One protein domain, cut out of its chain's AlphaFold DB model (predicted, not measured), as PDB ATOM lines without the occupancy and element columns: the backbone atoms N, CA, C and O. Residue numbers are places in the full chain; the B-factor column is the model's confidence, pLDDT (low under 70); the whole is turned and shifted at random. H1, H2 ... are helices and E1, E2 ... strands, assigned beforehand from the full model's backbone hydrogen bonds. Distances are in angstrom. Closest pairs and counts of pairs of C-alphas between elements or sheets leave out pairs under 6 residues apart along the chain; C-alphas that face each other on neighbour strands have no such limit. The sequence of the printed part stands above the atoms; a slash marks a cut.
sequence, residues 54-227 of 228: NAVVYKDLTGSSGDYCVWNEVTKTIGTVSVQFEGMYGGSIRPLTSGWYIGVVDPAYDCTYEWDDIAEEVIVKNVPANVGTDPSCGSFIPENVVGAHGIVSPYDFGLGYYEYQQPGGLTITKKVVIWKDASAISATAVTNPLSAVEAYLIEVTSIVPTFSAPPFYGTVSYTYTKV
ATOM      1  N   ASN A  54     129.987 123.576 163.575       97.62
ATOM      2  CA  ASN A  54     130.343 122.179 163.751       97.62
ATOM      3  C   ASN A  54     129.289 121.243 163.150       97.62
ATOM      4  O   ASN A  54     128.098 121.555 163.124       97.62
ATOM      5  N   ALA A  55     129.719 120.063 162.718       97.44
ATOM      6  CA  ALA A  55     128.855 118.957 162.323       97.44
ATOM      7  C   ALA A  55     128.986 117.803 163.324       97.44
ATOM      8  O   ALA A  55     130.092 117.467 163.748       97.44
ATOM      9  N   VAL A  56     127.857 117.193 163.697       96.88
ATOM     10  CA  VAL A  56     127.816 116.046 164.618       96.88
ATOM     11  C   VAL A  56     127.225 114.852 163.894       96.88
ATOM     12  O   VAL A  56     126.031 114.841 163.602       96.88
ATOM     13  N   VAL A  57     128.059 113.850 163.637       94.31
ATOM     14  CA  VAL A  57     127.707 112.643 162.892       94.31
ATOM     15  C   VAL A  57     127.654 111.451 163.841       94.31
ATOM     16  O   VAL A  57     128.608 111.167 164.557       94.31
ATOM     17  N   TYR A  58     126.532 110.750 163.855       93.75
ATOM     18  CA  TYR A  58     126.235 109.568 164.646       93.75
ATOM     19  C   TYR A  58     126.471 108.283 163.861       93.75
ATOM     20  O   TYR A  58     126.169 108.172 162.676       93.75
ATOM     21  N   LYS A  59     126.953 107.274 164.573       91.69
ATOM     22  CA  LYS A  59     127.081 105.913 164.074       91.69
ATOM     23  C   LYS A  59     125.806 105.119 164.356       91.69
ATOM     24  O   LYS A  59     125.264 105.188 165.462       91.69
ATOM     25  N   ASP A  60     125.393 104.291 163.409       85.12
ATOM     26  CA  ASP A  60     124.469 103.188 163.626       85.12
ATOM     27  C   ASP A  60     125.013 102.272 164.741       85.12
ATOM     28  O   ASP A  60     126.215 102.012 164.880       85.12
ATOM     29  N   LEU A  61     124.099 101.793 165.583       80.88
ATOM     30  CA  LEU A  61     124.400 100.828 166.636       80.88
ATOM     31  C   LEU A  61     124.860  99.487 166.057       80.88
ATOM     32  O   LEU A  61     125.536  98.721 166.747       80.88
ATOM     33  N   THR A  62     124.505  99.203 164.806       79.62
ATOM     34  CA  THR A  62     124.954  98.025 164.074       79.62
ATOM     35  C   THR A  62     126.134  98.389 163.162       79.62
ATOM     36  O   THR A  62     126.062  99.326 162.381       79.62
ATOM     37  N   GLY A  63     127.263  97.679 163.294       79.44
ATOM     38  CA  GLY A  63     128.446  97.859 162.435       79.44
ATOM     39  C   GLY A  63     129.732  98.319 163.141       79.44
ATOM     40  O   GLY A  63     129.755  98.627 164.336       79.44
ATOM     41  N   SER A  64     130.852  98.315 162.410       82.75
ATOM     42  CA  SER A  64     132.186  98.667 162.933       82.75
ATOM     43  C   SER A  64     132.433 100.171 162.854       82.75
ATOM     44  O   SER A  64     132.027 100.808 161.899       82.75
ATOM     45  N   SER A  65     133.126 100.767 163.829       78.62
ATOM     46  CA  SER A  65     133.417 102.215 163.786       78.62
ATOM     47  C   SER A  65     134.357 102.605 162.643       78.62
ATOM     48  O   SER A  65     134.350 103.759 162.237       78.62
ATOM     49  N   GLY A  66     135.134 101.642 162.139       77.56
ATOM     50  CA  GLY A  66     135.980 101.818 160.960       77.56
ATOM     51  C   GLY A  66     135.230 101.722 159.633       77.56
ATOM     52  O   GLY A  66     135.848 101.928 158.601       77.56
ATOM     53  N   ASP A  67     133.940 101.380 159.645       80.75
ATOM     54  CA  ASP A  67     133.122 101.315 158.438       80.75
ATOM     55  C   ASP A  67     132.607 102.717 158.078       80.75
ATOM     56  O   ASP A  67     132.109 103.429 158.946       80.75
ATOM     57  N   TYR A  68     132.739 103.123 156.816       84.81
ATOM     58  CA  TYR A  68     132.259 104.412 156.318       84.81
ATOM     59  C   TYR A  68     130.730 104.514 156.378       84.81
ATOM     60  O   TYR A  68     130.182 105.535 156.783       84.81
ATOM     61  N   CYS A  69     130.055 103.420 156.031       84.75
ATOM     62  CA  CYS A  69     128.624 103.372 155.730       84.75
ATOM     63  C   CYS A  69     127.693 103.372 156.930       84.75
ATOM     64  O   CYS A  69     126.484 103.533 156.792       84.75
ATOM     65  N   VAL A  70     128.246 103.140 158.111       87.50
ATOM     66  CA  VAL A  70     127.460 103.058 159.341       87.50
ATOM     67  C   VAL A  70     127.288 104.429 159.983       87.50
ATOM     68  O   VAL A  70     126.667 104.526 161.029       87.50
ATOM     69  N   TRP A  71     127.865 105.486 159.416       90.19
ATOM     70  CA  TRP A  71     127.733 106.849 159.918       90.19
ATOM     71  C   TRP A  71     126.637 107.566 159.142       90.19
ATOM     72  O   TRP A  71     126.555 107.434 157.924       90.19
ATOM     73  N   ASN A  72     125.774 108.309 159.835       92.06
ATOM     74  CA  ASN A  72     124.756 109.092 159.150       92.06
ATOM     75  C   ASN A  72     125.387 110.264 158.384       92.06
ATOM     76  O   ASN A  72     126.535 110.646 158.585       92.06
ATOM     77  N   GLU A  73     124.595 110.872 157.522       91.94
ATOM     78  CA  GLU A  73     125.006 112.042 156.759       91.94
ATOM     79  C   GLU A  73     124.432 113.297 157.423       91.94
ATOM     80  O   GLU A  73     123.299 113.291 157.924       91.94
ATOM     81  N   VAL A  74     125.211 114.380 157.458       95.75
ATOM     82  CA  VAL A  74     124.779 115.666 158.018       95.75
ATOM     83  C   VAL A  74     125.039 116.784 157.028       95.75
ATOM     84  O   VAL A  74     126.182 117.099 156.704       95.75
ATOM     85  N   THR A  75     123.967 117.436 156.589       96.88
ATOM     86  CA  THR A  75     124.050 118.592 155.696       96.88
ATOM     87  C   THR A  75     124.282 119.885 156.473       96.88
ATOM     88  O   THR A  75     123.634 120.150 157.489       96.88
ATOM     89  N   LYS A  76     125.178 120.722 155.954       97.38
ATOM     90  CA  LYS A  76     125.479 122.079 156.414       97.38
ATOM     91  C   LYS A  76     125.490 123.047 155.235       97.38
ATOM     92  O   LYS A  76     125.607 122.635 154.084       97.38
ATOM     93  N   THR A  77     125.380 124.338 155.524       96.62
ATOM     94  CA  THR A  77     125.502 125.398 154.516       96.62
ATOM     95  C   THR A  77     126.791 126.168 154.758       96.62
ATOM     96  O   THR A  77     127.026 126.635 155.870       96.62
ATOM     97  N   ILE A  78     127.609 126.302 153.717       95.12
ATOM     98  CA  ILE A  78     128.835 127.103 153.702       95.12
ATOM     99  C   ILE A  78     128.626 128.196 152.659       95.12
ATOM    100  O   ILE A  78     128.602 127.926 151.462       95.12
ATOM    101  N   GLY A  79     128.375 129.424 153.115       93.25
ATOM    102  CA  GLY A  79     127.985 130.521 152.225       93.25
ATOM    103  C   GLY A  79     126.744 130.171 151.394       93.25
ATOM    104  O   GLY A  79     125.649 130.076 151.948       93.25
ATOM    105  N   THR A  80     126.902 129.973 150.082       93.50
ATOM    106  CA  THR A  80     125.803 129.593 149.170       93.50
ATOM    107  C   THR A  80     125.761 128.105 148.797       93.50
ATOM    108  O   THR A  80     124.805 127.678 148.143       93.50
ATOM    109  N   VAL A  81     126.746 127.298 149.211       94.88
ATOM    110  CA  VAL A  81     126.820 125.863 148.891       94.88
ATOM    111  C   VAL A  81     126.314 125.004 150.048       94.88
ATOM    112  O   VAL A  81     126.645 125.228 151.214       94.88
ATOM    113  N   SER A  82     125.512 123.986 149.731       96.12
ATOM    114  CA  SER A  82     125.196 122.916 150.678       96.12
ATOM    115  C   SER A  82     126.289 121.857 150.636       96.12
ATOM    116  O   SER A  82     126.607 121.333 149.567       96.12
ATOM    117  N   VAL A  83     126.837 121.524 151.798       95.88
ATOM    118  CA  VAL A  83     127.858 120.490 151.974       95.88
ATOM    119  C   VAL A  83     127.335 119.386 152.877       95.88
ATOM    120  O   VAL A  83     126.470 119.616 153.720       95.88
ATOM    121  N   GLN A  84     127.874 118.191 152.716       95.31
ATOM    122  CA  GLN A  84     127.564 117.028 153.525       95.31
ATOM    123  C   GLN A  84     128.819 116.553 154.236       95.31
ATOM    124  O   GLN A  84     129.847 116.330 153.598       95.31
ATOM    125  N   PHE A  85     128.699 116.424 155.554       95.50
ATOM    126  CA  PHE A  85     129.642 115.724 156.409       95.50
ATOM    127  C   PHE A  85     129.199 114.268 156.530       95.50
ATOM    128  O   PHE A  85     128.035 113.995 156.838       95.50
ATOM    129  N   GLU A  86     130.117 113.346 156.275       92.00
ATOM    130  CA  GLU A  86     129.837 111.913 156.170       92.00
ATOM    131  C   GLU A  86     131.063 111.058 156.520       92.00
ATOM    132  O   GLU A  86     132.159 111.559 156.803       92.00
ATOM    133  N   GLY A  87     130.867 109.739 156.522       88.19
ATOM    134  CA  GLY A  87     131.923 108.771 156.775       88.19
ATOM    135  C   GLY A  87     132.367 108.698 158.231       88.19
ATOM    136  O   GLY A  87     131.748 109.246 159.145       88.19
ATOM    137  N   MET A  88     133.483 108.002 158.452       87.19
ATOM    138  CA  MET A  88     134.014 107.747 159.789       87.19
ATOM    139  C   MET A  88     134.214 109.050 160.585       87.19
ATOM    140  O   MET A  88     135.008 109.913 160.210       87.19
ATOM    141  N   TYR A  89     133.476 109.177 161.697       90.50
ATOM    142  CA  TYR A  89     133.435 110.352 162.586       90.50
ATOM    143  C   TYR A  89     132.990 111.670 161.923       90.50
ATOM    144  O   TYR A  89     133.233 112.738 162.483       90.50
ATOM    145  N   GLY A  90     132.352 111.609 160.750       91.44
ATOM    146  CA  GLY A  90     132.002 112.784 159.948       91.44
ATOM    147  C   GLY A  90     133.190 113.429 159.237       91.44
ATOM    148  O   GLY A  90     133.074 114.553 158.760       91.44
ATOM    149  N   GLY A  91     134.342 112.750 159.191       91.44
ATOM    150  CA  GLY A  91     135.583 113.305 158.663       91.44
ATOM    151  C   GLY A  91     135.566 113.580 157.159       91.44
ATOM    152  O   GLY A  91     136.462 114.252 156.677       91.44
ATOM    153  N   SER A  92     134.588 113.114 156.390       93.19
ATOM    154  CA  SER A  92     134.537 113.381 154.946       93.19
ATOM    155  C   SER A  92     133.570 114.514 154.623       93.19
ATOM    156  O   SER A  92     132.530 114.641 155.262       93.19
ATOM    157  N   ILE A  93     133.927 115.350 153.646       94.94
ATOM    158  CA  ILE A  93     133.172 116.534 153.225       94.94
ATOM    159  C   ILE A  93     132.945 116.465 151.719       94.94
ATOM    160  O   ILE A  93     133.896 116.271 150.961       94.94
ATOM    161  N   ARG A  94     131.704 116.689 151.279       92.69
ATOM    162  CA  ARG A  94     131.353 116.832 149.858       92.69
ATOM    163  C   ARG A  94     130.361 117.965 149.612       92.69
ATOM    164  O   ARG A  94     129.435 118.128 150.406       92.69
ATOM    165  N   PRO A  95     130.473 118.732 148.518       94.12
ATOM    166  CA  PRO A  95     129.391 119.602 148.087       94.12
ATOM    167  C   PRO A  95     128.243 118.767 147.494       94.12
ATOM    168  O   PRO A  95     128.463 117.817 146.743       94.12
ATOM    169  N   LEU A  96     127.005 119.141 147.815       90.38
ATOM    170  CA  LEU A  96     125.782 118.502 147.306       90.38
ATOM    171  C   LEU A  96     125.190 119.218 146.092       90.38
ATOM    172  O   LEU A  96     124.337 118.682 145.385       90.38
ATOM    173  N   THR A  97     125.597 120.462 145.866       86.94
ATOM    174  CA  THR A  97     125.057 121.293 144.797       86.94
ATOM    175  C   THR A  97     125.814 121.035 143.491       86.94
ATOM    176  O   THR A  97     127.037 121.104 143.450       86.94
ATOM    177  N   SER A  98     125.088 120.775 142.399       88.19
ATOM    178  CA  SER A  98     125.667 120.652 141.053       88.19
ATOM    179  C   SER A  98     126.510 121.881 140.688       88.19
ATOM    180  O   SER A  98     126.104 123.012 140.956       88.19
ATOM    181  N   GLY A  99     127.649 121.655 140.030       91.25
ATOM    182  CA  GLY A  99     128.592 122.708 139.633       91.25
ATOM    183  C   GLY A  99     129.508 123.211 140.747       91.25
ATOM    184  O   GLY A  99     130.214 124.198 140.561       91.25
ATOM    185  N   TRP A 100     129.512 122.532 141.895       94.44
ATOM    186  CA  TRP A 100     130.485 122.745 142.958       94.44
ATOM    187  C   TRP A 100     131.485 121.605 143.012       94.44
ATOM    188  O   TRP A 100     131.125 120.444 142.829       94.44
ATOM    189  N   TYR A 101     132.731 121.945 143.295       95.25
ATOM    190  CA  TYR A 101     133.882 121.054 143.263       95.25
ATOM    191  C   TYR A 101     134.718 121.242 144.516       95.25
ATOM    192  O   TYR A 101     134.624 122.278 145.174       95.25
ATOM    193  N   ILE A 102     135.488 120.216 144.867       96.31
ATOM    194  CA  ILE A 102     136.263 120.193 146.104       96.31
ATOM    195  C   ILE A 102     137.703 119.751 145.872       96.31
ATOM    196  O   ILE A 102     138.040 119.030 144.930       96.31
ATOM    197  N   GLY A 103     138.572 120.214 146.755       97.25
ATOM    198  CA  GLY A 103     139.996 119.945 146.745       97.25
ATOM    199  C   GLY A 103     140.605 120.338 148.078       97.25
ATOM    200  O   GLY A 103     139.896 120.686 149.029       97.25
ATOM    201  N   VAL A 104     141.926 120.276 148.145       98.25
ATOM    202  CA  VAL A 104     142.671 120.670 149.341       98.25
ATOM    203  C   VAL A 104     143.814 121.598 148.975       98.25
ATOM    204  O   VAL A 104     144.338 121.536 147.865       98.25
ATOM    205  N   VAL A 105     144.212 122.434 149.924       98.44
ATOM    206  CA  VAL A 105     145.330 123.371 149.786       98.44
ATOM    207  C   VAL A 105     146.195 123.333 151.044       98.44
ATOM    208  O   VAL A 105     145.770 122.845 152.098       98.44
ATOM    209  N   ASP A 106     147.440 123.789 150.933       97.94
ATOM    210  CA  ASP A 106     148.358 123.849 152.068       97.94
ATOM    211  C   ASP A 106     147.791 124.690 153.234       97.94
ATOM    212  O   ASP A 106     147.161 125.722 152.990       97.94
ATOM    213  N   PRO A 107     147.974 124.283 154.508       96.38
ATOM    214  CA  PRO A 107     147.432 125.020 155.651       96.38
ATOM    215  C   PRO A 107     147.971 126.452 155.778       96.38
ATOM    216  O   PRO A 107     147.328 127.268 156.446       96.38
ATOM    217  N   ALA A 108     149.108 126.765 155.145       96.31
ATOM    218  CA  ALA A 108     149.677 128.109 155.117       96.31
ATOM    219  C   ALA A 108     148.822 129.134 154.348       96.31
ATOM    220  O   ALA A 108     148.942 130.326 154.624       96.31
ATOM    221  N   TYR A 109     147.955 128.695 153.426       95.06
ATOM    222  CA  TYR A 109     147.043 129.594 152.719       95.06
ATOM    223  C   TYR A 109     145.884 129.989 153.625       95.06
ATOM    224  O   TYR A 109     145.221 129.149 154.236       95.06
ATOM    225  N   ASP A 110     145.608 131.279 153.701       91.88
ATOM    226  CA  ASP A 110     144.441 131.836 154.368       91.88
ATOM    227  C   ASP A 110     143.715 132.799 153.424       91.88
ATOM    228  O   ASP A 110     144.080 132.953 152.261       91.88
ATOM    229  N   CYS A 111     142.649 133.423 153.911       88.88
ATOM    230  CA  CYS A 111     141.830 134.304 153.090       88.88
ATOM    231  C   CYS A 111     142.561 135.587 152.644       88.88
ATOM    232  O   CYS A 111     142.029 136.312 151.809       88.88
ATOM    233  N   THR A 112     143.726 135.907 153.225       88.75
ATOM    234  CA  THR A 112     144.480 137.128 152.907       88.75
ATOM    235  C   THR A 112     145.299 136.999 151.626       88.75
ATOM    236  O   THR A 112     145.757 138.011 151.097       88.75
ATOM    237  N   TYR A 113     145.465 135.774 151.124       89.75
ATOM    238  CA  TYR A 113     146.041 135.513 149.811       89.75
ATOM    239  C   TYR A 113     145.035 135.848 148.709       89.75
ATOM    240  O   TYR A 113     143.827 135.660 148.869       89.75
ATOM    241  N   GLU A 114     145.540 136.307 147.564       90.00
ATOM    242  CA  GLU A 114     144.710 136.486 146.376       90.00
ATOM    243  C   GLU A 114     144.163 135.131 145.913       90.00
ATOM    244  O   GLU A 114     144.840 134.104 146.011       90.00
ATOM    245  N   TRP A 115     142.938 135.118 145.377       91.69
ATOM    246  CA  TRP A 115     142.320 133.870 144.921       91.69
ATOM    247  C   TRP A 115     143.181 133.147 143.887       91.69
ATOM    248  O   TRP A 115     143.318 131.932 143.980       91.69
ATOM    249  N   ASP A 116     143.768 133.884 142.939       92.69
ATOM    250  CA  ASP A 116     144.614 133.311 141.889       92.69
ATOM    251  C   ASP A 116     145.776 132.494 142.511       92.69
ATOM    252  O   ASP A 116     146.019 131.367 142.084       92.69
ATOM    253  N   ASP A 117     146.395 132.988 143.596       93.94
ATOM    254  CA  ASP A 117     147.486 132.300 144.307       93.94
ATOM    255  C   ASP A 117     147.002 131.036 145.039       93.94
ATOM    256  O   ASP A 117     147.680 130.008 145.043       93.94
ATOM    257  N   ILE A 118     145.823 131.093 145.671       95.75
ATOM    258  CA  ILE A 118     145.220 129.920 146.324       95.75
ATOM    259  C   ILE A 118     144.864 128.875 145.261       95.75
ATOM    260  O   ILE A 118     145.161 127.694 145.427       95.75
ATOM    261  N   ALA A 119     144.217 129.305 144.177       95.69
ATOM    262  CA  ALA A 119     143.664 128.465 143.122       95.69
ATOM    263  C   ALA A 119     144.733 127.677 142.358       95.69
ATOM    264  O   ALA A 119     144.484 126.520 142.015       95.69
ATOM    265  N   GLU A 120     145.906 128.269 142.118       95.94
ATOM    266  CA  GLU A 120     147.054 127.588 141.498       95.94
ATOM    267  C   GLU A 120     147.564 126.403 142.334       95.94
ATOM    268  O   GLU A 120     148.097 125.438 141.787       95.94
ATOM    269  N   GLU A 121     147.339 126.442 143.646       97.69
ATOM    270  CA  GLU A 121     147.896 125.499 144.621       97.69
ATOM    271  C   GLU A 121     146.848 124.506 145.145       97.69
ATOM    272  O   GLU A 121     147.152 123.584 145.913       97.69
ATOM    273  N   VAL A 122     145.593 124.645 144.702       98.06
ATOM    274  CA  VAL A 122     144.536 123.678 144.994       98.06
ATOM    275  C   VAL A 122     144.837 122.356 144.296       98.06
ATOM    276  O   VAL A 122     144.827 122.227 143.070       98.06
ATOM    277  N   ILE A 123     144.970 121.307 145.101       97.12
ATOM    278  CA  ILE A 123     144.979 119.933 144.620       97.12
ATOM    279  C   ILE A 123     143.518 119.510 144.426       97.12
ATOM    280  O   ILE A 123     142.767 119.329 145.386       97.12
ATOM    281  N   VAL A 124     143.094 119.375 143.170       94.81
ATOM    282  CA  VAL A 124     141.701 119.074 142.797       94.81
ATOM    283  C   VAL A 124     141.362 117.604 143.055       94.81
ATOM    284  O   VAL A 124     142.083 116.710 142.603       94.81
ATOM    285  N   LYS A 125     140.227 117.332 143.715       92.69
ATOM    286  CA  LYS A 125     139.814 115.963 144.059       92.69
ATOM    287  C   LYS A 125     139.550 115.082 142.840       92.69
ATOM    288  O   LYS A 125     140.035 113.957 142.776       92.69
ATOM    289  N   ASN A 126     138.791 115.598 141.879       88.31
ATOM    290  CA  ASN A 126     138.263 114.814 140.759       88.31
ATOM    291  C   ASN A 126     139.282 114.512 139.647       88.31
ATOM    292  O   ASN A 126     138.917 113.953 138.616       88.31
ATOM    293  N   VAL A 127     140.556 114.872 139.819       89.25
ATOM    294  CA  VAL A 127     141.621 114.499 138.878       89.25
ATOM    295  C   VAL A 127     141.929 113.002 139.035       89.25
ATOM    296  O   VAL A 127     142.056 112.547 140.170       89.25
ATOM    297  N   PRO A 128     142.129 112.224 137.948       86.81
ATOM    298  CA  PRO A 128     142.305 110.767 138.027       86.81
ATOM    299  C   PRO A 128     143.372 110.260 139.010       86.81
ATOM    300  O   PRO A 128     143.235 109.160 139.527       86.81
ATOM    301  N   ALA A 129     144.420 111.043 139.280       86.94
ATOM    302  CA  ALA A 129     145.477 110.687 140.232       86.94
ATOM    303  C   ALA A 129     145.080 110.857 141.715       86.94
ATOM    304  O   ALA A 129     145.742 110.313 142.592       86.94
ATOM    305  N   ASN A 130     144.021 111.621 141.990       88.00
ATOM    306  CA  ASN A 130     143.590 112.041 143.328       88.00
ATOM    307  C   ASN A 130     142.289 111.356 143.777       88.00
ATOM    308  O   ASN A 130     141.897 111.421 144.952       88.00
ATOM    309  N   VAL A 131     141.614 110.711 142.829       83.69
ATOM    310  CA  VAL A 131     140.420 109.914 143.064       83.69
ATOM    311  C   VAL A 131     140.830 108.618 143.761       83.69
ATOM    312  O   VAL A 131     141.572 107.811 143.208       83.69
ATOM    313  N   GLY A 132     140.342 108.447 144.990       76.38
ATOM    314  CA  GLY A 132     140.417 107.182 145.712       76.38
ATOM    315  C   GLY A 132     139.378 106.185 145.208       76.38
ATOM    316  O   GLY A 132     138.507 106.521 144.405       76.38
ATOM    317  N   THR A 133     139.465 104.953 145.694       70.94
ATOM    318  CA  THR A 133     138.603 103.862 145.229       70.94
ATOM    319  C   THR A 133     137.239 103.836 145.929       70.94
ATOM    320  O   THR A 133     136.345 103.185 145.403       70.94
ATOM    321  N   ASP A 134     137.015 104.534 147.054       61.59
ATOM    322  CA  ASP A 134     135.676 104.545 147.675       61.59
ATOM    323  C   ASP A 134     135.399 105.794 148.534       61.59
ATOM    324  O   ASP A 134     136.277 106.253 149.268       61.59
ATOM    325  N   PRO A 135     134.180 106.345 148.458       59.75
ATOM    326  CA  PRO A 135     133.224 106.050 149.523       59.75
ATOM    327  C   PRO A 135     131.868 105.596 148.985       59.75
ATOM    328  O   PRO A 135     131.185 106.320 148.267       59.75
ATOM    329  N   SER A 136     131.426 104.405 149.368       59.72
ATOM    330  CA  SER A 136     130.105 103.937 148.993       59.72
ATOM    331  C   SER A 136     129.593 102.874 149.938       59.72
ATOM    332  O   SER A 136     130.350 102.145 150.575       59.72
ATOM    333  N   CYS A 137     128.272 102.732 149.921       60.09
ATOM    334  CA  CYS A 137     127.576 101.554 150.426       60.09
ATOM    335  C   CYS A 137     126.990 100.723 149.270       60.09
ATOM    336  O   CYS A 137     125.998 100.021 149.465       60.09
ATOM    337  N   GLY A 138     127.547 100.831 148.047       52.25
ATOM    338  CA  GLY A 138     127.016 100.136 146.863       52.25
ATOM    339  C   GLY A 138     127.510 100.554 145.465       52.25
ATOM    340  O   GLY A 138     127.098  99.911 144.497       52.25
ATOM    341  N   SER A 139     128.369 101.568 145.297       53.12
ATOM    342  CA  SER A 139     128.929 101.927 143.976       53.12
ATOM    343  C   SER A 139     130.246 102.706 144.054       53.12
ATOM    344  O   SER A 139     130.268 103.825 144.550       53.12
ATOM    345  N   PHE A 140     131.303 102.155 143.454       53.03
ATOM    346  CA  PHE A 140     132.655 102.726 143.369       53.03
ATOM    347  C   PHE A 140     132.774 103.790 142.262       53.03
ATOM    348  O   PHE A 140     133.399 103.556 141.223       53.03
ATOM    349  N   ILE A 141     132.112 104.934 142.419       53.72
ATOM    350  CA  ILE A 141     132.211 106.048 141.460       53.72
ATOM    351  C   ILE A 141     133.189 107.083 142.031       53.72
ATOM    352  O   ILE A 141     133.138 107.338 143.227       53.72
ATOM    353  N   PRO A 142     134.069 107.699 141.217       58.00
ATOM    354  CA  PRO A 142     134.833 108.872 141.624       58.00
ATOM    355  C   PRO A 142     133.926 109.927 142.257       58.00
ATOM    356  O   PRO A 142     133.059 110.486 141.582       58.00
ATOM    357  N   GLU A 143     134.108 110.189 143.545       71.81
ATOM    358  CA  GLU A 143     133.260 111.120 144.270       71.81
ATOM    359  C   GLU A 143     133.993 112.432 144.551       71.81
ATOM    360  O   GLU A 143     135.164 112.468 144.937       71.81
ATOM    361  N   ASN A 144     133.253 113.523 144.382       87.06
ATOM    362  CA  ASN A 144     133.636 114.880 144.741       87.06
ATOM    363  C   ASN A 144     133.606 115.038 146.267       87.06
ATOM    364  O   ASN A 144     132.733 115.704 146.813       87.06
ATOM    365  N   VAL A 145     134.499 114.337 146.956       90.06
ATOM    366  CA  VAL A 145     134.550 114.224 148.417       90.06
ATOM    367  C   VAL A 145     135.999 114.193 148.879       90.06
ATOM    368  O   VAL A 145     136.832 113.495 148.304       90.06
ATOM    369  N   VAL A 146     136.330 114.944 149.922       93.81
ATOM    370  CA  VAL A 146     137.639 114.859 150.588       93.81
ATOM    371  C   VAL A 146     137.437 114.390 152.016       93.81
ATOM    372  O   VAL A 146     136.538 114.859 152.708       93.81
ATOM    373  N   GLY A 147     138.279 113.467 152.458       92.25
ATOM    374  CA  GLY A 147     138.228 112.903 153.800       92.25
ATOM    375  C   GLY A 147     139.633 112.635 154.302       92.25
ATOM    376  O   GLY A 147     140.487 113.527 154.272       92.25
ATOM    377  N   ALA A 148     139.875 111.404 154.741       90.88
ATOM    378  CA  ALA A 148     141.217 110.978 155.099       90.88
ATOM    379  C   ALA A 148     142.116 110.947 153.860       90.88
ATOM    380  O   ALA A 148     141.651 110.719 152.747       90.88
ATOM    381  N   HIS A 149     143.408 111.175 154.040       92.44
ATOM    382  CA  HIS A 149     144.374 111.041 152.967       92.44
ATOM    383  C   HIS A 149     144.847 109.588 152.840       92.44
ATOM    384  O   HIS A 149     145.248 108.957 153.820       92.44
ATOM    385  N   GLY A 150     144.819 109.079 151.609       87.31
ATOM    386  CA  GLY A 150     145.309 107.760 151.242       87.31
ATOM    387  C   GLY A 150     144.473 106.614 151.804       87.31
ATOM    388  O   GLY A 150     143.245 106.682 151.901       87.31
ATOM    389  N   ILE A 151     145.169 105.531 152.152       84.62
ATOM    390  CA  ILE A 151     144.552 104.276 152.574       84.62
ATOM    391  C   ILE A 151     144.314 104.286 154.083       84.62
ATOM    392  O   ILE A 151     145.249 104.283 154.886       84.62
ATOM    393  N   VAL A 152     143.047 104.181 154.463       78.19
ATOM    394  CA  VAL A 152     142.577 103.955 155.828       78.19
ATOM    395  C   VAL A 152     141.821 102.637 155.841       78.19
ATOM    396  O   VAL A 152     140.628 102.584 155.558       78.19
ATOM    397  N   SER A 153     142.561 101.565 156.141       72.25
ATOM    398  CA  SER A 153     142.114 100.172 156.035       72.25
ATOM    399  C   SER A 153     140.643  99.973 156.445       72.25
ATOM    400  O   SER A 153     140.329 100.179 157.621       72.25
ATOM    401  N   PRO A 154     139.767  99.486 155.542       73.56
ATOM    402  CA  PRO A 154     140.049  98.973 154.190       73.56
ATOM    403  C   PRO A 154     139.911  99.993 153.038       73.56
ATOM    404  O   PRO A 154     140.072  99.605 151.885       73.56
ATOM    405  N   TYR A 155     139.589 101.257 153.315       79.62
ATOM    406  CA  TYR A 155     139.183 102.245 152.311       79.62
ATOM    407  C   TYR A 155     140.367 103.045 151.757       79.62
ATOM    408  O   TYR A 155     141.270 103.414 152.504       79.62
ATOM    409  N   ASP A 156     140.354 103.337 150.456       84.12
ATOM    410  CA  ASP A 156     141.291 104.273 149.825       84.12
ATOM    411  C   ASP A 156     140.545 105.536 149.418       84.12
ATOM    412  O   ASP A 156     139.765 105.534 148.463       84.12
ATOM    413  N   PHE A 157     140.810 106.612 150.145       83.44
ATOM    414  CA  PHE A 157     140.201 107.905 149.901       83.44
ATOM    415  C   PHE A 157     140.999 108.740 148.906       83.44
ATOM    416  O   PHE A 157     140.498 109.775 148.492       83.44
ATOM    417  N   GLY A 158     142.200 108.339 148.474       90.00
ATOM    418  CA  GLY A 158     143.054 109.152 147.605       90.00
ATOM    419  C   GLY A 158     143.408 110.494 148.258       90.00
ATOM    420  O   GLY A 158     144.067 110.551 149.299       90.00
ATOM    421  N   LEU A 159     142.982 111.606 147.660       92.50
ATOM    422  CA  LEU A 159     143.165 112.938 148.240       92.50
ATOM    423  C   LEU A 159     142.270 113.186 149.467       92.50
ATOM    424  O   LEU A 159     141.051 113.001 149.393       92.50
ATOM    425  N   GLY A 160     142.877 113.697 150.542       94.50
ATOM    426  CA  GLY A 160     142.206 114.056 151.788       94.50
ATOM    427  C   GLY A 160     142.885 115.221 152.505       94.50
ATOM    428  O   GLY A 160     143.928 115.703 152.064       94.50
ATOM    429  N   TYR A 161     142.274 115.682 153.594       96.94
ATOM    430  CA  TYR A 161     142.726 116.851 154.361       96.94
ATOM    431  C   TYR A 161     143.219 116.518 155.775       96.94
ATOM    432  O   TYR A 161     143.705 117.392 156.496       96.94
ATOM    433  N   TYR A 162     143.102 115.253 156.173       95.56
ATOM    434  CA  TYR A 162     143.615 114.749 157.436       95.56
ATOM    435  C   TYR A 162     144.212 113.357 157.268       95.56
ATOM    436  O   TYR A 162     143.885 112.626 156.336       95.56
ATOM    437  N   GLU A 163     145.060 112.964 158.205       92.81
ATOM    438  CA  GLU A 163     145.729 111.669 158.225       92.81
ATOM    439  C   GLU A 163     145.481 110.943 159.547       92.81
ATOM    440  O   GLU A 163     145.250 111.557 160.594       92.81
ATOM    441  N   TYR A 164     145.567 109.613 159.502       86.69
ATOM    442  CA  TYR A 164     145.645 108.779 160.697       86.69
ATOM    443  C   TYR A 164     147.110 108.582 161.068       86.69
ATOM    444  O   TYR A 164     147.819 107.807 160.428       86.69
ATOM    445  N   GLN A 165     147.562 109.240 162.132       81.31
ATOM    446  CA  GLN A 165     148.894 109.003 162.675       81.31
ATOM    447  C   GLN A 165     148.859 107.870 163.703       81.31
ATOM    448  O   GLN A 165     148.011 107.826 164.602       81.31
ATOM    449  N   GLN A 166     149.808 106.942 163.577       70.00
ATOM    450  CA  GLN A 166     150.017 105.855 164.529       70.00
ATOM    451  C   GLN A 166     151.370 106.022 165.234       70.00
ATOM    452  O   GLN A 166     152.389 106.083 164.544       70.00
ATOM    453  N   PRO A 167     151.423 106.034 166.581       58.38
ATOM    454  CA  PRO A 167     150.317 106.181 167.535       58.38
ATOM    455  C   PRO A 167     149.998 107.672 167.747       58.38
ATOM    456  O   PRO A 167     150.848 108.407 168.238       58.38
ATOM    457  N   GLY A 168     148.807 108.160 167.392       60.12
ATOM    458  CA  GLY A 168     148.571 109.611 167.505       60.12
ATOM    459  C   GLY A 168     147.162 110.120 167.231       60.12
ATOM    460  O   GLY A 168     146.822 111.207 167.686       60.12
ATOM    461  N   GLY A 169     146.312 109.336 166.571       79.69
ATOM    462  CA  GLY A 169     144.950 109.770 166.260       79.69
ATOM    463  C   GLY A 169     144.883 110.571 164.962       79.69
ATOM    464  O   GLY A 169     145.675 110.349 164.048       79.69
ATOM    465  N   LEU A 170     143.882 111.442 164.858       90.00
ATOM    466  CA  LEU A 170     143.576 112.211 163.652       90.00
ATOM    467  C   LEU A 170     144.392 113.503 163.626       90.00
ATOM    468  O   LEU A 170     144.372 114.261 164.594       90.00
ATOM    469  N   THR A 171     145.087 113.775 162.525       93.88
ATOM    470  CA  THR A 171     145.831 115.026 162.324       93.88
ATOM    471  C   THR A 171     145.331 115.720 161.072       93.88
ATOM    472  O   THR A 171     145.399 115.145 159.992       93.88
ATOM    473  N   ILE A 172     144.841 116.953 161.210       96.44
ATOM    474  CA  ILE A 172     144.497 117.799 160.065       96.44
ATOM    475  C   ILE A 172     145.796 118.297 159.431       96.44
ATOM    476  O   ILE A 172     146.645 118.856 160.125       96.44
ATOM    477  N   THR A 173     145.965 118.074 158.131       97.00
ATOM    478  CA  THR A 173     147.204 118.379 157.397       97.00
ATOM    479  C   THR A 173     146.998 119.374 156.262       97.00
ATOM    480  O   THR A 173     147.975 119.949 155.785       97.00
ATOM    481  N   LYS A 174     145.753 119.602 155.829       98.25
ATOM    482  CA  LYS A 174     145.394 120.536 154.755       98.25
ATOM    483  C   LYS A 174     144.104 121.288 155.078       98.25
ATOM    484  O   LYS A 174     143.300 120.844 155.898       98.25
ATOM    485  N   LYS A 175     143.897 122.413 154.395       98.38
ATOM    486  CA  LYS A 175     142.601 123.103 154.336       98.38
ATOM    487  C   LYS A 175     141.787 122.568 153.166       98.38
ATOM    488  O   LYS A 175     142.351 122.092 152.181       98.38
ATOM    489  N   VAL A 176     140.468 122.648 153.273       98.44
ATOM    490  CA  VAL A 176     139.542 122.242 152.211       98.44
ATOM    491  C   VAL A 176     139.146 123.474 151.408       98.44
ATOM    492  O   VAL A 176     138.846 124.518 151.980       98.44
ATOM    493  N   VAL A 177     139.125 123.355 150.083       98.19
ATOM    494  CA  VAL A 177     138.643 124.412 149.186       98.19
ATOM    495  C   VAL A 177     137.442 123.887 148.423       98.19
ATOM    496  O   VAL A 177     137.507 122.807 147.834       98.19
ATOM    497  N   ILE A 178     136.352 124.650 148.438       97.50
ATOM    498  CA  ILE A 178     135.152 124.377 147.647       97.50
ATOM    499  C   ILE A 178     134.933 125.543 146.693       97.50
ATOM    500  O   ILE A 178     134.859 126.687 147.133       97.50
ATOM    501  N   TRP A 179     134.802 125.262 145.399       96.94
ATOM    502  CA  TRP A 179     134.600 126.290 144.380       96.94
ATOM    503  C   TRP A 179     133.483 125.926 143.414       96.94
ATOM    504  O   TRP A 179     133.155 124.755 143.211       96.94
ATOM    505  N   LYS A 180     132.901 126.958 142.813       95.25
ATOM    506  CA  LYS A 180     131.842 126.852 141.821       95.25
ATOM    507  C   LYS A 180     132.415 127.022 140.426       95.25
ATOM    508  O   LYS A 180     132.921 128.093 140.098       95.25
ATOM    509  N   ASP A 181     132.258 126.004 139.592       92.12
ATOM    510  CA  ASP A 181     132.567 126.063 138.166       92.12
ATOM    511  C   ASP A 181     131.254 126.038 137.379       92.12
ATOM    512  O   ASP A 181     130.565 125.022 137.306       92.12
ATOM    513  N   ALA A 182     130.885 127.179 136.797       83.25
ATOM    514  CA  ALA A 182     129.630 127.318 136.062       83.25
ATOM    515  C   ALA A 182     129.616 126.558 134.721       83.25
ATOM    516  O   ALA A 182     128.548 126.390 134.130       83.25
ATOM    517  N   SER A 183     130.779 126.122 134.228       82.50
ATOM    518  CA  SER A 183     130.908 125.396 132.961       82.50
ATOM    519  C   SER A 183     130.718 123.886 133.113       82.50
ATOM    520  O   SER A 183     130.405 123.199 132.138       82.50
ATOM    521  N   ALA A 184     130.852 123.367 134.336       81.75
ATOM    522  CA  ALA A 184     130.761 121.952 134.641       81.75
ATOM    523  C   ALA A 184     129.565 121.672 135.565       81.75
ATOM    524  O   ALA A 184     129.330 122.367 136.545       81.75
ATOM    525  N   ILE A 185     128.771 120.651 135.237       77.44
ATOM    526  CA  ILE A 185     127.576 120.273 136.019       77.44
ATOM    527  C   ILE A 185     127.660 118.857 136.599       77.44
ATOM    528  O   ILE A 185     126.908 118.513 137.503       77.44
ATOM    529  N   SER A 186     128.577 118.019 136.105       84.06
ATOM    530  CA  SER A 186     128.770 116.676 136.658       84.06
ATOM    531  C   SER A 186     129.632 116.735 137.913       84.06
ATOM    532  O   SER A 186     130.700 117.347 137.889       84.06
ATOM    533  N   ALA A 187     129.231 116.014 138.962       77.19
ATOM    534  CA  ALA A 187     130.041 115.826 140.165       77.19
ATOM    535  C   ALA A 187     131.378 115.117 139.881       77.19
ATOM    536  O   ALA A 187     132.293 115.228 140.679       77.19
ATOM    537  N   THR A 188     131.520 114.430 138.744       82.69
ATOM    538  CA  THR A 188     132.755 113.726 138.351       82.69
ATOM    539  C   THR A 188     133.632 114.524 137.384       82.69
ATOM    540  O   THR A 188     134.605 113.989 136.857       82.69
ATOM    541  N   ALA A 189     133.259 115.764 137.053       85.06
ATOM    542  CA  ALA A 189     134.035 116.567 136.117       85.06
ATOM    543  C   ALA A 189     135.387 116.963 136.729       85.06
ATOM    544  O   ALA A 189     135.471 117.305 137.911       85.06
ATOM    545  N   VAL A 190     136.428 116.938 135.895       87.31
ATOM    546  CA  VAL A 190     137.713 117.570 136.203       87.31
ATOM    547  C   VAL A 190     137.556 119.060 135.935       87.31
ATOM    548  O   VAL A 190     137.256 119.444 134.805       87.31
ATOM    549  N   THR A 191     137.743 119.882 136.961       91.69
ATOM    550  CA  THR A 191     137.568 121.337 136.884       91.69
ATOM    551  C   THR A 191     138.847 122.074 137.231       91.69
ATOM    552  O   THR A 191     139.765 121.513 137.833       91.69
ATOM    553  N   ASN A 192     138.911 123.337 136.813       92.31
ATOM    554  CA  ASN A 192     140.018 124.229 137.114       92.31
ATOM    555  C   ASN A 192     139.562 125.263 138.161       92.31
ATOM    556  O   ASN A 192     138.652 126.039 137.873       92.31
ATOM    557  N   PRO A 193     140.171 125.320 139.356       94.81
ATOM    558  CA  PRO A 193     139.876 126.355 140.344       94.81
ATOM    559  C   PRO A 193     140.025 127.782 139.790       94.81
ATOM    560  O   PRO A 193     139.235 128.656 140.128       94.81
ATOM    561  N   LEU A 194     140.944 128.028 138.850       93.12
ATOM    562  CA  LEU A 194     141.123 129.357 138.244       93.12
ATOM    563  C   LEU A 194     139.906 129.850 137.440       93.12
ATOM    564  O   LEU A 194     139.784 131.046 137.191       93.12
ATOM    565  N   SER A 195     138.992 128.963 137.029       91.06
ATOM    566  CA  SER A 195     137.728 129.350 136.379       91.06
ATOM    567  C   SER A 195     136.559 129.492 137.355       91.06
ATOM    568  O   SER A 195     135.410 129.605 136.919       91.06
ATOM    569  N   ALA A 196     136.823 129.467 138.664       93.94
ATOM    570  CA  ALA A 196     135.789 129.629 139.668       93.94
ATOM    571  C   ALA A 196     135.096 130.993 139.553       93.94
ATOM    572  O   ALA A 196     135.704 132.010 139.224       93.94
ATOM    573  N   VAL A 197     133.802 131.006 139.856       92.75
ATOM    574  CA  VAL A 197     133.010 132.242 140.007       92.75
ATOM    575  C   VAL A 197     132.652 132.530 141.463       92.75
ATOM    576  O   VAL A 197     132.072 133.567 141.765       92.75
ATOM    577  N   GLU A 198     132.930 131.573 142.343       93.62
ATOM    578  CA  GLU A 198     132.696 131.645 143.778       93.62
ATOM    579  C   GLU A 198     133.536 130.559 144.456       93.62
ATOM    580  O   GLU A 198     133.622 129.443 143.929       93.62
ATOM    581  N   ALA A 199     134.146 130.856 145.601       95.94
ATOM    582  CA  ALA A 199     134.953 129.888 146.334       95.94
ATOM    583  C   ALA A 199     135.005 130.158 147.840       95.94
ATOM    584  O   ALA A 199     134.960 131.298 148.312       95.94
ATOM    585  N   TYR A 200     135.145 129.074 148.598       96.81
ATOM    586  CA  TYR A 200     135.247 129.069 150.049       96.81
ATOM    587  C   TYR A 200     136.460 128.261 150.496       96.81
ATOM    588  O   TYR A 200     136.678 127.137 150.036       96.81
ATOM    589  N   LEU A 201     137.208 128.828 151.437       97.19
ATOM    590  CA  LEU A 201     138.269 128.150 152.168       97.19
ATOM    591  C   LEU A 201     137.705 127.673 153.504       97.19
ATOM    592  O   LEU A 201     137.111 128.455 154.246       97.19
ATOM    593  N   ILE A 202     137.880 126.390 153.799       98.19
ATOM    594  CA  ILE A 202     137.358 125.726 154.989       98.19
ATOM    595  C   ILE A 202     138.540 125.189 155.790       98.19
ATOM    596  O   ILE A 202     139.333 124.379 155.306       98.19
ATOM    597  N   GLU A 203     138.632 125.615 157.042       97.62
ATOM    598  CA  GLU A 203     139.623 125.134 157.993       97.62
ATOM    599  C   GLU A 203     138.934 124.233 159.014       97.62
ATOM    600  O   GLU A 203     138.230 124.691 159.914       97.62
ATOM    601  N   VAL A 204     139.125 122.921 158.868       98.12
ATOM    602  CA  VAL A 204     138.698 121.963 159.890       98.12
ATOM    603  C   VAL A 204     139.674 122.055 161.056       98.12
ATOM    604  O   VAL A 204     140.856 121.765 160.914       98.12
ATOM    605  N   THR A 205     139.182 122.458 162.222       96.50
ATOM    606  CA  THR A 205     140.013 122.695 163.410       96.50
ATOM    607  C   THR A 205     140.116 121.462 164.298       96.50
ATOM    608  O   THR A 205     141.092 121.300 165.030       96.50
ATOM    609  N   SER A 206     139.129 120.561 164.243       95.94
ATOM    610  CA  SER A 206     139.161 119.305 164.997       95.94
ATOM    611  C   SER A 206     138.184 118.270 164.453       95.94
ATOM    612  O   SER A 206     137.061 118.626 164.098       95.94
ATOM    613  N   ILE A 207     138.559 116.991 164.532       94.88
ATOM    614  CA  ILE A 207     137.647 115.843 164.428       94.88
ATOM    615  C   ILE A 207     137.746 115.078 165.749       94.88
ATOM    616  O   ILE A 207     138.805 114.541 166.078       94.88
ATOM    617  N   VAL A 208     136.663 115.054 166.526       93.25
ATOM    618  CA  VAL A 208     136.630 114.464 167.872       93.25
ATOM    619  C   VAL A 208     135.674 113.273 167.892       93.25
ATOM    620  O   VAL A 208     134.458 113.465 167.918       93.25
ATOM    621  N   PRO A 209     136.193 112.036 167.899       90.12
ATOM    622  CA  PRO A 209     135.372 110.845 168.065       90.12
ATOM    623  C   PRO A 209     134.946 110.626 169.524       90.12
ATOM    624  O   PRO A 209     135.687 110.939 170.458       90.12
ATOM    625  N   THR A 210     133.816 109.952 169.728       87.62
ATOM    626  CA  THR A 210     133.430 109.379 171.025       87.62
ATOM    627  C   THR A 210     133.486 107.853 171.010       87.62
ATOM    628  O   THR A 210     133.038 107.199 170.070       87.62
ATOM    629  N   PHE A 211     134.060 107.277 172.071       73.94
ATOM    630  CA  PHE A 211     134.389 105.845 172.143       73.94
ATOM    631  C   PHE A 211     133.826 105.124 173.377       73.94
ATOM    632  O   PHE A 211     133.930 103.904 173.465       73.94
ATOM    633  N   SER A 212     133.277 105.850 174.355       72.56
ATOM    634  CA  SER A 212     133.045 105.322 175.706       72.56
ATOM    635  C   SER A 212     131.687 104.644 175.904       72.56
ATOM    636  O   SER A 212     131.627 103.610 176.566       72.56
ATOM    637  N   ALA A 213     130.605 105.191 175.349       75.56
ATOM    638  CA  ALA A 213     129.275 104.589 175.420       75.56
ATOM    639  C   ALA A 213     128.398 105.072 174.254       75.56
ATOM    640  O   ALA A 213     128.546 106.220 173.836       75.56
ATOM    641  N   PRO A 214     127.472 104.236 173.749       82.50
ATOM    642  CA  PRO A 214     126.491 104.669 172.767       82.50
ATOM    643  C   PRO A 214     125.633 105.854 173.269       82.50
ATOM    644  O   PRO A 214     125.331 105.912 174.465       82.50
ATOM    645  N   PRO A 215     125.175 106.747 172.371       85.06
ATOM    646  CA  PRO A 215     125.441 106.725 170.932       85.06
ATOM    647  C   PRO A 215     126.890 107.123 170.620       85.06
ATOM    648  O   PRO A 215     127.424 108.054 171.215       85.06
ATOM    649  N   PHE A 216     127.524 106.414 169.682       90.81
ATOM    650  CA  PHE A 216     128.833 106.815 169.170       90.81
ATOM    651  C   PHE A 216     128.632 107.939 168.157       90.81
ATOM    652  O   PHE A 216     127.810 107.814 167.250       90.81
ATOM    653  N   TYR A 217     129.382 109.020 168.305       93.19
ATOM    654  CA  TYR A 217     129.359 110.159 167.395       93.19
ATOM    655  C   TYR A 217     130.757 110.743 167.184       93.19
ATOM    656  O   TYR A 217     131.651 110.572 168.017       93.19
ATOM    657  N   GLY A 218     130.941 111.428 166.064       94.31
ATOM    658  CA  GLY A 218     132.065 112.310 165.795       94.31
ATOM    659  C   GLY A 218     131.587 113.753 165.709       94.31
ATOM    660  O   GLY A 218     130.513 114.018 165.168       94.31
ATOM    661  N   THR A 219     132.379 114.674 166.247       96.12
ATOM    662  CA  THR A 219     132.168 116.113 166.076       96.12
ATOM    663  C   THR A 219     133.283 116.684 165.218       96.12
ATOM    664  O   THR A 219     134.456 116.574 165.579       96.12
ATOM    665  N   VAL A 220     132.916 117.323 164.111       97.88
ATOM    666  CA  VAL A 220     133.833 118.067 163.245       97.88
ATOM    667  C   VAL A 220     133.614 119.551 163.474       97.88
ATOM    668  O   VAL A 220     132.532 120.059 163.190       97.88
ATOM    669  N   SER A 221     134.624 120.242 163.989       98.25
ATOM    670  CA  SER A 221     134.607 121.699 164.173       98.25
ATOM    671  C   SER A 221     135.350 122.349 163.018       98.25
ATOM    672  O   SER A 221     136.426 121.878 162.644       98.25
ATOM    673  N   TYR A 222     134.804 123.424 162.457       98.44
ATOM    674  CA  TYR A 222     135.415 124.104 161.321       98.44
ATOM    675  C   TYR A 222     135.110 125.600 161.307       98.44
ATOM    676  O   TYR A 222     134.119 126.065 161.877       98.44
ATOM    677  N   THR A 223     135.963 126.342 160.615       97.44
ATOM    678  CA  THR A 223     135.675 127.698 160.156       97.44
ATOM    679  C   THR A 223     135.617 127.719 158.636       97.44
ATOM    680  O   THR A 223     136.196 126.858 157.967       97.44
ATOM    681  N   TYR A 224     134.896 128.679 158.069       96.88
ATOM    682  CA  TYR A 224     134.958 128.942 156.640       96.88
ATOM    683  C   TYR A 224     134.963 130.434 156.337       96.88
ATOM    684  O   TYR A 224     134.365 131.239 157.058       96.88
ATOM    685  N   THR A 225     135.594 130.768 155.218       95.25
ATOM    686  CA  THR A 225     135.714 132.131 154.706       95.25
ATOM    687  C   THR A 225     135.493 132.130 153.201       95.25
ATOM    688  O   THR A 225     135.923 131.209 152.503       95.25
ATOM    689  N   LYS A 226     134.805 133.152 152.688       93.56
ATOM    690  CA  LYS A 226     134.686 133.369 151.245       93.56
ATOM    691  C   LYS A 226     136.024 133.891 150.716       93.56
ATOM    692  O   LYS A 226     136.550 134.842 151.278       93.56
ATOM    693  N   VAL A 227     136.564 133.260 149.674       92.38
ATOM    694  CA  VAL A 227     137.841 133.642 149.032       92.38
ATOM    695  C   VAL A 227     137.660 134.122 147.585       92.38
ATOM    696  O   VAL A 227     138.540 134.795 147.052       92.38
TER     697      VAL A 227
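What this domain is: This is residues 54 to 227 of the 228 residues of an uncharacterized protein of Flavobacterium marinum (UniProt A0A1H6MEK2). A strongly twisted, curled sheet of five strands wraps partly round a small three-stranded sheet, E2 E3 E4; E2 and E3 come close to its edge strand E1, and E4 to its other edge, E5. The hairpin E6 and E7 packs on E9 with E7, and the short helix H1 lies at the E5 end, far from the middle. The printed part has 174 residues with ten named strands and one named helix, in the order E1 to E5, H1, E6 to E10; the class is mostly strand, though under half of the residues are in named elements. The sheets, E1 E10 E9 E8 E5, E2 E3 E4 and E6 E7, are antiparallel. The whole is compact, with a radius of gyration of the C-alphas of 15.3 A and spans of 46 by 33 by 29 A.

How they stand to each other: E1, residues 54 to 58, is the antiparallel neighbour of E10, residues 217 to 226, with N 55 and O 220 2.9 A apart. E10 pairs with E9, residues 198 to 209 (N 203 to O 223, 2.9 A), E9 with E8, residues 175 to 180 (N 200 to O 178, 2.8 A), and E8 with E5, residues 100 to 105 (N 101 to O 179, 2.8 A). E8 E9 E10 form a meander, each strand the antiparallel neighbour of the one before. E2, residues 74 to 78, E3, residues 81 to 86, and E4, residues 92 to 95, form another, with N 76 and O 83 2.8 A apart and N 84 and O 94 2.8 A apart. The closest C-alphas of E1 and E2 are those of Val 57 and Val 74, 6.4 A; of E4 and E5, Pro 95 and Tyr 101, 6.7 A. E1 and E5 are apart. H1, residues 115 to 121, is on the five-stranded sheet at a height of 9.4 A; 2 of its 3 O i to N i+4 pairs are within hydrogen-bond range. E6, residues 160 to 165, and E7, residues 169 to 172, are a hairpin, with N 163 and O 171 2.8 A apart; the closest C-alphas of E7 and E9 are Leu 170 and Ile 207, 7.0 A.

Where its parts are: E1 begins at C-alpha 54 (130.343, 122.179, 163.751). E9 is 32.1 A long and bends by 55 degrees at residue 205; E10, 28.8 A, ends at C-alpha 226 (134.686, 133.369, 151.245).

The domain as a whole: The C-alphas farthest apart, those of Ser 183 and Ala 213, are 47.3 A apart. The printed part has no cut. The links E1 to E2, H1 to E6 and E8 to E9 are long. Residues 134 to 142 and 167 to 168 are under 70 in pLDDT.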